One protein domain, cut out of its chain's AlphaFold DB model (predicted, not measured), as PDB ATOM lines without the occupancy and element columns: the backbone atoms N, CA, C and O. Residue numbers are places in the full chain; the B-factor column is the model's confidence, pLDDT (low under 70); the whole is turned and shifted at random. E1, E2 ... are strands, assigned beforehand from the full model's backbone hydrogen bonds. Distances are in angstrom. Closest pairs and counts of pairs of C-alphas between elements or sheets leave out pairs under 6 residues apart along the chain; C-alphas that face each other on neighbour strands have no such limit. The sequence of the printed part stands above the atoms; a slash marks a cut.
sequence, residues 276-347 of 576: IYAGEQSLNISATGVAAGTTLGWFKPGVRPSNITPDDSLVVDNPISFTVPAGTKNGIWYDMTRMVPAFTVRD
ATOM      1  N   ILE A 276      16.512 102.333 -31.843       97.81
ATOM      2  CA  ILE A 276      17.278 103.497 -31.384       97.81
ATOM      3  C   ILE A 276      18.660 103.089 -30.881       97.81
ATOM      4  O   ILE A 276      18.888 101.914 -30.592       97.81
ATOM      5  N   TYR A 277      19.579 104.045 -30.794       97.94
ATOM      6  CA  TYR A 277      20.952 103.787 -30.388       97.94
ATOM      7  C   TYR A 277      21.315 104.437 -29.062       97.94
ATOM      8  O   TYR A 277      20.891 105.554 -28.761       97.94
ATOM      9  N   ALA A 278      22.138 103.739 -28.281       97.19
ATOM     10  CA  ALA A 278      22.783 104.329 -27.119       97.19
ATOM     11  C   ALA A 278      23.593 105.566 -27.551       97.19
ATOM     12  O   ALA A 278      24.311 105.540 -28.550       97.19
ATOM     13  N   GLY A 279      23.434 106.667 -26.819       94.19
ATOM     14  CA  GLY A 279      24.065 107.948 -27.118       94.19
ATOM     15  C   GLY A 279      23.273 108.901 -28.023       94.19
ATOM     16  O   GLY A 279      23.701 110.047 -28.142       94.19
ATOM     17  N   GLU A 280      22.150 108.506 -28.639       94.75
ATOM     18  CA  GLU A 280      21.324 109.451 -29.417       94.75
ATOM     19  C   GLU A 280      20.684 110.531 -28.537       94.75
ATOM     20  O   GLU A 280      20.194 110.252 -27.441       94.75
ATOM     21  N   GLN A 281      20.630 111.759 -29.049       90.06
ATOM     22  CA  GLN A 281      20.100 112.929 -28.348       90.06
ATOM     23  C   GLN A 281      18.899 113.531 -29.092       90.06
ATOM     24  O   GLN A 281      18.752 113.366 -30.304       90.06
ATOM     25  N   SER A 282      18.060 114.276 -28.366       89.19
ATOM     26  CA  SER A 282      16.951 115.073 -28.926       89.19
ATOM     27  C   SER A 282      15.931 114.276 -29.760       89.19
ATOM     28  O   SER A 282      15.330 114.807 -30.695       89.19
ATOM     29  N   LEU A 283      15.708 113.003 -29.422       92.06
ATOM     30  CA  LEU A 283      14.752 112.142 -30.112       92.06
ATOM     31  C   LEU A 283      13.303 112.544 -29.816       92.06
ATOM     32  O   LEU A 283      12.925 112.806 -28.672       92.06
ATOM     33  N   ASN A 284      12.454 112.485 -30.840       89.44
ATOM     34  CA  ASN A 284      11.007 112.540 -30.685       89.44
ATOM     35  C   ASN A 284      10.435 111.119 -30.701       89.44
ATOM     36  O   ASN A 284      10.260 110.514 -31.759       89.44
ATOM     37  N   ILE A 285      10.126 110.607 -29.508       96.12
ATOM     38  CA  ILE A 285       9.535 109.287 -29.268       96.12
ATOM     39  C   ILE A 285       8.013 109.329 -29.070       96.12
ATOM     40  O   ILE A 285       7.409 108.286 -28.825       96.12
ATOM     41  N   SER A 286       7.361 110.491 -29.184       92.25
ATOM     42  CA  SER A 286       5.922 110.639 -28.889       92.25
ATOM     43  C   SER A 286       5.015 109.698 -29.702       92.25
ATOM     44  O   SER A 286       4.029 109.183 -29.173       92.25
ATOM     45  N   ALA A 287       5.380 109.372 -30.948       89.88
ATOM     46  CA  ALA A 287       4.637 108.432 -31.799       89.88
ATOM     47  C   ALA A 287       4.714 106.954 -31.340       89.88
ATOM     48  O   ALA A 287       3.921 106.125 -31.784       89.88
ATOM     49  N   THR A 288       5.594 106.610 -30.390       93.56
ATOM     50  CA  THR A 288       5.583 105.303 -29.694       93.56
ATOM     51  C   THR A 288       4.464 105.196 -28.637       93.56
ATOM     52  O   THR A 288       4.228 104.128 -28.056       93.56
ATOM     53  N   GLY A 289       3.769 106.306 -28.354       92.12
ATOM     54  CA  GLY A 289       2.765 106.435 -27.296       92.12
ATOM     55  C   GLY A 289       3.344 106.580 -25.884       92.12
ATOM     56  O   GLY A 289       2.585 106.527 -24.920       92.12
ATOM     57  N   VAL A 290       4.666 106.725 -25.754       94.88
ATOM     58  CA  VAL A 290       5.350 107.008 -24.484       94.88
ATOM     59  C   VAL A 290       5.160 108.483 -24.118       94.88
ATOM     60  O   VAL A 290       5.346 109.365 -24.957       94.88
ATOM     61  N   ALA A 291       4.790 108.748 -22.864       93.94
ATOM     62  CA  ALA A 291       4.500 110.085 -22.354       93.94
ATOM     63  C   ALA A 291       5.609 110.605 -21.422       93.94
ATOM     64  O   ALA A 291       6.486 109.859 -20.985       93.94
ATOM     65  N   ALA A 292       5.555 111.898 -21.094       95.56
ATOM     66  CA  ALA A 292       6.384 112.462 -20.032       95.56
ATOM     67  C   ALA A 292       6.033 111.815 -18.678       95.56
ATOM     68  O   ALA A 292       4.858 111.616 -18.364       95.56
ATOM     69  N   GLY A 293       7.050 111.477 -17.888       94.06
ATOM     70  CA  GLY A 293       6.931 110.734 -16.634       94.06
ATOM     71  C   GLY A 293       6.768 109.215 -16.790       94.06
ATOM     72  O   GLY A 293       6.742 108.518 -15.777       94.06
ATOM     73  N   THR A 294       6.682 108.669 -18.011       96.00
ATOM     74  CA  THR A 294       6.657 107.211 -18.212       96.00
ATOM     75  C   THR A 294       7.994 106.596 -17.789       96.00
ATOM     76  O   THR A 294       9.054 106.995 -18.272       96.00
ATOM     77  N   THR A 295       7.938 105.566 -16.941       96.12
ATOM     78  CA  THR A 295       9.079 104.678 -16.689       96.12
ATOM     79  C   THR A 295       9.172 103.635 -17.798       96.12
ATOM     80  O   THR A 295       8.232 102.873 -18.039       96.12
ATOM     81  N   LEU A 296      10.327 103.577 -18.448       96.56
ATOM     82  CA  LEU A 296      10.721 102.511 -19.353       96.56
ATOM     83  C   LEU A 296      11.522 101.458 -18.585       96.56
ATOM     84  O   LEU A 296      12.342 101.804 -17.736       96.56
ATOM     85  N   GLY A 297      11.294 100.183 -18.889       95.06
ATOM     86  CA  GLY A 297      11.982  99.055 -18.267       95.06
ATOM     87  C   GLY A 297      12.633  98.141 -19.297       95.06
ATOM     88  O   GLY A 297      12.018  97.782 -20.304       95.06
ATOM     89  N   TRP A 298      13.869  97.739 -19.025       95.81
ATOM     90  CA  TRP A 298      14.589  96.708 -19.761       95.81
ATOM     91  C   TRP A 298      14.627  95.409 -18.958       95.81
ATOM     92  O   TRP A 298      14.675  95.416 -17.729       95.81
ATOM     93  N   PHE A 299      14.631  94.285 -19.666       90.69
ATOM     94  CA  PHE A 299      14.707  92.949 -19.082       90.69
ATOM     95  C   PHE A 299      15.780  92.143 -19.805       90.69
ATOM     96  O   PHE A 299      15.956  92.284 -21.019       90.69
ATOM     97  N   LYS A 300      16.466  91.250 -19.082       88.25
ATOM     98  CA  LYS A 300      17.422  90.321 -19.696       88.25
ATOM     99  C   LYS A 300      16.759  89.518 -20.833       88.25
ATOM    100  O   LYS A 300      15.610  89.090 -20.687       88.25
ATOM    101  N   PRO A 301      17.471  89.244 -21.946       82.25
ATOM    102  CA  PRO A 301      16.937  88.455 -23.054       82.25
ATOM    103  C   PRO A 301      16.308  87.131 -22.596       82.25
ATOM    104  O   PRO A 301      16.905  86.377 -21.832       82.25
ATOM    105  N   GLY A 302      15.092  86.853 -23.074       78.38
ATOM    106  CA  GLY A 302      14.309  85.668 -22.699       78.38
ATOM    107  C   GLY A 302      13.364  85.863 -21.504       78.38
ATOM    108  O   GLY A 302      12.437  85.069 -21.342       78.38
ATOM    109  N   VAL A 303      13.520  86.929 -20.713       79.00
ATOM    110  CA  VAL A 303      12.561  87.305 -19.663       79.00
ATOM    111  C   VAL A 303      11.387  88.063 -20.293       79.00
ATOM    112  O   VAL A 303      11.579  88.969 -21.102       79.00
ATOM    113  N   ARG A 304      10.151  87.694 -19.936       67.06
ATOM    114  CA  ARG A 304       8.946  88.427 -20.356       67.06
ATOM    115  C   ARG A 304       8.590  89.501 -19.320       67.06
ATOM    116  O   ARG A 304       8.534  89.163 -18.135       67.06
ATOM    117  N   PRO A 305       8.258  90.737 -19.743       71.31
ATOM    118  CA  PRO A 305       7.667  91.730 -18.854       71.31
ATOM    119  C   PRO A 305       6.415  91.160 -18.182       71.31
ATOM    120  O   PRO A 305       5.509  90.650 -18.841       71.31
ATOM    121  N   SER A 306       6.389  91.221 -16.859       67.38
ATOM    122  CA  SER A 306       5.277  90.808 -15.998       67.38
ATOM    123  C   SER A 306       5.313  91.671 -14.728       67.38
ATOM    124  O   SER A 306       5.981  92.703 -14.734       67.38
ATOM    125  N   ASN A 307       4.646  91.285 -13.635       62.31
ATOM    126  CA  ASN A 307       4.663  92.024 -12.357       62.31
ATOM    127  C   ASN A 307       6.011  91.907 -11.596       62.31
ATOM    128  O   ASN A 307       6.032  91.781 -10.374       62.31
ATOM    129  N   ILE A 308       7.131  91.910 -12.318       72.06
ATOM    130  CA  ILE A 308       8.498  91.869 -11.796       72.06
ATOM    131  C   ILE A 308       9.190  93.205 -12.078       72.06
ATOM    132  O   ILE A 308       8.934  93.849 -13.097       72.06
ATOM    133  N   THR A 309      10.077  93.619 -11.177       85.19
ATOM    134  CA  THR A 309      10.929  94.799 -11.374       85.19
ATOM    135  C   THR A 309      11.819  94.598 -12.610       85.19
ATOM    136  O   THR A 309      12.359  93.499 -12.770       85.19
ATOM    137  N   PRO A 310      11.977  95.606 -13.489       92.25
ATOM    138  CA  PRO A 310      12.901  95.514 -14.615       92.25
ATOM    139  C   PRO A 310      14.361  95.434 -14.145       92.25
ATOM    140  O   PRO A 310      14.705  95.881 -13.051       92.25
ATOM    141  N   ASP A 311      15.216  94.856 -14.988       93.56
ATOM    142  CA  ASP A 311      16.657  94.720 -14.747       93.56
ATOM    143  C   ASP A 311      17.406  96.060 -14.875       93.56
ATOM    144  O   ASP A 311      18.473  96.225 -14.285       93.56
ATOM    145  N   ASP A 312      16.859  96.991 -15.658       95.62
ATOM    146  CA  ASP A 312      17.313  98.379 -15.793       95.62
ATOM    147  C   ASP A 312      16.101  99.279 -16.108       95.62
ATOM    148  O   ASP A 312      15.101  98.802 -16.655       95.62
ATOM    149  N   SER A 313      16.144 100.566 -15.761       95.00
ATOM    150  CA  SER A 313      14.992 101.467 -15.917       95.00
ATOM    151  C   SER A 313      15.380 102.913 -16.198       95.00
ATOM    152  O   SER A 313      16.324 103.431 -15.608       95.00
ATOM    153  N   LEU A 314      14.587 103.587 -17.031       95.44
ATOM    154  CA  LEU A 314      14.807 104.964 -17.464       95.44
ATOM    155  C   LEU A 314      13.486 105.737 -17.416       95.44
ATOM    156  O   LEU A 314      12.468 105.248 -17.900       95.44
ATOM    157  N   VAL A 315      13.487 106.938 -16.843       95.12
ATOM    158  CA  VAL A 315      12.312 107.825 -16.836       95.12
ATOM    159  C   VAL A 315      12.376 108.751 -18.046       95.12
ATOM    160  O   VAL A 315      13.438 109.265 -18.389       95.12
ATOM    161  N   VAL A 316      11.242 108.951 -18.713       95.88
ATOM    162  CA  VAL A 316      11.129 109.858 -19.860       95.88
ATOM    163  C   VAL A 316      10.688 111.232 -19.380       95.88
ATOM    164  O   VAL A 316       9.500 111.468 -19.182       95.88
ATOM    165  N   ASP A 317      11.628 112.160 -19.226       92.06
ATOM    166  CA  ASP A 317      11.303 113.536 -18.824       92.06
ATOM    167  C   ASP A 317      10.549 114.293 -19.929       92.06
ATOM    168  O   ASP A 317       9.557 114.974 -19.669       92.06
ATOM    169  N   ASN A 318      10.992 114.150 -21.184       91.19
ATOM    170  CA  ASN A 318      10.397 114.822 -22.337       91.19
ATOM    171  C   ASN A 318      10.381 113.910 -23.585       91.19
ATOM    172  O   ASN A 318      11.437 113.673 -24.174       91.19
ATOM    173  N   PRO A 319       9.207 113.441 -24.056       92.00
ATOM    174  CA  PRO A 319       9.113 112.536 -25.203       92.00
ATOM    175  C   PRO A 319       9.366 113.204 -26.566       92.00
ATOM    176  O   PRO A 319       9.429 112.488 -27.563       92.00
ATOM    177  N   ILE A 320       9.504 114.536 -26.650       89.31
ATOM    178  CA  ILE A 320       9.893 115.245 -27.889       89.31
ATOM    179  C   ILE A 320      11.358 115.712 -27.891       89.31
ATOM    180  O   ILE A 320      11.790 116.357 -28.842       89.31
ATOM    181  N   SER A 321      12.107 115.412 -26.828       88.06
ATOM    182  CA  SER A 321      13.532 115.729 -26.689       88.06
ATOM    183  C   SER A 321      14.215 114.683 -25.800       88.06
ATOM    184  O   SER A 321      14.888 115.011 -24.823       88.06
ATOM    185  N   PHE A 322      13.975 113.410 -26.109       94.88
ATOM    186  CA  PHE A 322      14.457 112.258 -25.356       94.88
ATOM    187  C   PHE A 322      15.911 111.945 -25.723       94.88
ATOM    188  O   PHE A 322      16.271 111.915 -26.899       94.88
ATOM    189  N   THR A 323      16.738 111.671 -24.720       93.94
ATOM    190  CA  THR A 323      18.133 111.259 -24.902       93.94
ATOM    191  C   THR A 323      18.294 109.827 -24.423       93.94
ATOM    192  O   THR A 323      17.803 109.475 -23.352       93.94
ATOM    193  N   VAL A 324      19.012 109.015 -25.194       97.19
ATOM    194  CA  VAL A 324      19.417 107.658 -24.824       97.19
ATOM    195  C   VAL A 324      20.814 107.746 -24.205       97.19
ATOM    196  O   VAL A 324      21.768 108.030 -24.930       97.19
ATOM    197  N   PRO A 325      20.999 107.520 -22.893       94.62
ATOM    198  CA  PRO A 325      22.331 107.571 -22.294       94.62
ATOM    199  C   PRO A 325      23.307 106.587 -22.960       94.62
ATOM    200  O   PRO A 325      22.924 105.477 -23.346       94.62
ATOM    201  N   ALA A 326      24.585 106.956 -23.068       91.56
ATOM    202  CA  ALA A 326      25.621 106.000 -23.456       91.56
ATOM    203  C   ALA A 326      25.679 104.842 -22.438       91.56
ATOM    204  O   ALA A 326      25.563 105.058 -21.231       91.56
ATOM    205  N   GLY A 327      25.816 103.603 -22.918       92.06
ATOM    206  CA  GLY A 327      25.791 102.401 -22.073       92.06
ATOM    207  C   GLY A 327      24.395 101.900 -21.660       92.06
ATOM    208  O   GLY A 327      24.308 100.919 -20.910       92.06
ATOM    209  N   THR A 328      23.314 102.522 -22.156       96.69
ATOM    210  CA  THR A 328      21.939 101.993 -22.055       96.69
ATOM    211  C   THR A 328      21.882 100.566 -22.606       96.69
ATOM    212  O   THR A 328      22.431 100.286 -23.668       96.69
ATOM    213  N   LYS A 329      21.225  99.639 -21.897       96.56
ATOM    214  CA  LYS A 329      21.247  98.212 -22.260       96.56
ATOM    215  C   LYS A 329      20.617  97.928 -23.623       96.56
ATOM    216  O   LYS A 329      19.470  98.291 -23.878       96.56
ATOM    217  N   ASN A 330      21.346  97.177 -24.447       95.94
ATOM    218  CA  ASN A 330      20.863  96.666 -25.727       95.94
ATOM    219  C   ASN A 330      19.680  95.709 -25.555       95.94
ATOM    220  O   ASN A 330      19.696  94.826 -24.694       95.94
ATOM    221  N   GLY A 331      18.678  95.837 -26.420       94.88
ATOM    222  CA  GLY A 331      17.463  95.025 -26.410       94.88
ATOM    223  C   GLY A 331      16.191  95.864 -26.345       94.88
ATOM    224  O   GLY A 331      16.211  97.079 -26.534       94.88
ATOM    225  N   ILE A 332      15.061  95.199 -26.114       94.44
ATOM    226  CA  ILE A 332      13.749  95.848 -26.092       94.44
ATOM    227  C   ILE A 332      13.556  96.560 -24.753       94.44
ATOM    228  O   ILE A 332      13.672  95.946 -23.693       94.44
ATOM    229  N   TRP A 333      13.214  97.843 -24.822       96.00
ATOM    230  CA  TRP A 333      12.734  98.628 -23.691       96.00
ATOM    231  C   TRP A 333      11.213  98.722 -23.764       96.00
ATOM    232  O   TRP A 333      10.648  98.972 -24.830       96.00
ATOM    233  N   TYR A 334      10.547  98.508 -22.636       94.62
ATOM    234  CA  TYR A 334       9.093  98.459 -22.527       94.62
ATOM    235  C   TYR A 334       8.563  99.679 -21.783       94.62
ATOM    236  O   TYR A 334       9.123 100.082 -20.769       94.62
ATOM    237  N   ASP A 335       7.450 100.231 -22.254       94.50
ATOM    238  CA  ASP A 335       6.627 101.151 -21.475       94.50
ATOM    239  C   ASP A 335       6.004 100.371 -20.310       94.50
ATOM    240  O   ASP A 335       5.162  99.498 -20.530       94.50
ATOM    241  N   MET A 336       6.422 100.659 -19.074       91.38
ATOM    242  CA  MET A 336       5.988  99.895 -17.897       91.38
ATOM    243  C   MET A 336       4.545 100.195 -17.471       91.38
ATOM    244  O   MET A 336       3.979  99.453 -16.673       91.38
ATOM    245  N   THR A 337       3.928 101.258 -17.995       89.88
ATOM    246  CA  THR A 337       2.514 101.574 -17.750       89.88
ATOM    247  C   THR A 337       1.607 100.783 -18.688       89.88
ATOM    248  O   THR A 337       0.568 100.277 -18.268       89.88
ATOM    249  N   ARG A 338       1.993 100.661 -19.964       90.25
ATOM    250  CA  ARG A 338       1.215  99.965 -21.003       90.25
ATOM    251  C   ARG A 338       1.629  98.505 -21.219       90.25
ATOM    252  O   ARG A 338       0.902  97.771 -21.880       90.25
ATOM    253  N   MET A 339       2.782  98.091 -20.691       88.12
ATOM    254  CA  MET A 339       3.407  96.772 -20.883       88.12
ATOM    255  C   MET A 339       3.619  96.398 -22.364       88.12
ATOM    256  O   MET A 339       3.535  95.231 -22.748       88.12
ATOM    257  N   VAL A 340       3.928  97.395 -23.202       89.75
ATOM    258  CA  VAL A 340       4.259  97.227 -24.632       89.75
ATOM    259  C   VAL A 340       5.684  97.708 -24.928       89.75
ATOM    260  O   VAL A 340       6.190  98.562 -24.198       89.75
ATOM    261  N   PRO A 341       6.355  97.201 -25.981       93.38
ATOM    262  CA  PRO A 341       7.629  97.756 -26.434       93.38
ATOM    263  C   PRO A 341       7.520  99.262 -26.703       93.38
ATOM    264  O   PRO A 341       6.604  99.698 -27.394       93.38
ATOM    265  N   ALA A 342       8.467 100.045 -26.196       95.56
ATOM    266  CA  ALA A 342       8.665 101.438 -26.582       95.56
ATOM    267  C   ALA A 342       9.583 101.511 -27.811       95.56
ATOM    268  O   ALA A 342       9.204 102.057 -28.845       95.56
ATOM    269  N   PHE A 343      10.761 100.891 -27.722       97.12
ATOM    270  CA  PHE A 343      11.787 100.857 -28.767       97.12
ATOM    271  C   PHE A 343      12.798  99.729 -28.505       97.12
ATOM    272  O   PHE A 343      12.800  99.113 -27.435       97.12
ATOM    273  N   THR A 344      13.675  99.471 -29.473       96.94
ATOM    274  CA  THR A 344      14.800  98.533 -29.335       96.94
ATOM    275  C   THR A 344      16.112  99.313 -29.309       96.94
ATOM    276  O   THR A 344      16.450  99.942 -30.307       96.94
ATOM    277  N   VAL A 345      16.855  99.272 -28.202       98.25
ATOM    278  CA  VAL A 345      18.178  99.913 -28.087       98.25
ATOM    279  C   VAL A 345      19.263  99.009 -28.680       98.25
ATOM    280  O   VAL A 345      19.263  97.795 -28.446       98.25
ATOM    281  N   ARG A 346      20.202  99.600 -29.420       97.31
ATOM    282  CA  ARG A 346      21.458  98.987 -29.879       97.31
ATOM    283  C   ARG A 346      22.627  99.937 -29.595       97.31
ATOM    284  O   ARG A 346      22.457 101.147 -29.663       97.31
ATOM    285  N   ASP A 347      23.831  99.432 -29.371       96.38
ATOM    286  CA  ASP A 347      25.026 100.269 -29.484       96.38
ATOM    287  C   ASP A 347      25.222 100.643 -30.964       96.38
ATOM    288  O   ASP A 347      24.991  99.789 -31.830       96.38
TER     289      ASP A 347
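What this domain is: This is residues 276 to 347 of the 576 residues of the protein "Lipolytic protein G-D-S-L family" of Methanosphaerula palustris (strain ATCC BAA-1556 / DSM 19958 / E1-9c) (UniProt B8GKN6). Little regular structure is present: a small, strongly twisted and curled sheet of four strands, E2 E1 E3 E4, with long loops at two ends of it. Loops 276 to 294 and 316 to 330 lie towards one end of the longest axis, loop 299 to 311 towards the other. The 72 printed residues hold no named helix and strands E1 to E4, sheet order E2 E1 E3 E4, antiparallel; the class is all strand, with 20 residues in named elements. The whole is compact, radius of gyration of the C-alphas 11.2 A, spanning 29 by 24 by 16 A.

Where its parts are: E1, residues 295 to 298, begins at C-alpha (9.079, 104.678, -16.689) and measures 10.2 A. E2, 312 to 315, measures 10.7 A; E3, 331 to 335, 13.4 A; E4, 340 to 346, 18.1 A, ending at C-alpha (21.458, 98.987, -29.879).

How they stand to each other: Hairpin E1 and E2 has N 296 and O 314 2.8 A apart, E1 and E3 have N 297 and O 334 at 2.9 A, and hairpin E3 and E4 has N 331 and O 345 at 2.9 A, within hydrogen-bond range. E2 and E4 are apart.

The domain as a whole: The printed part has no cut. Links E1 to E2 and E2 to E3 are long. Residues 304, 306 and 307 are under pLDDT 70.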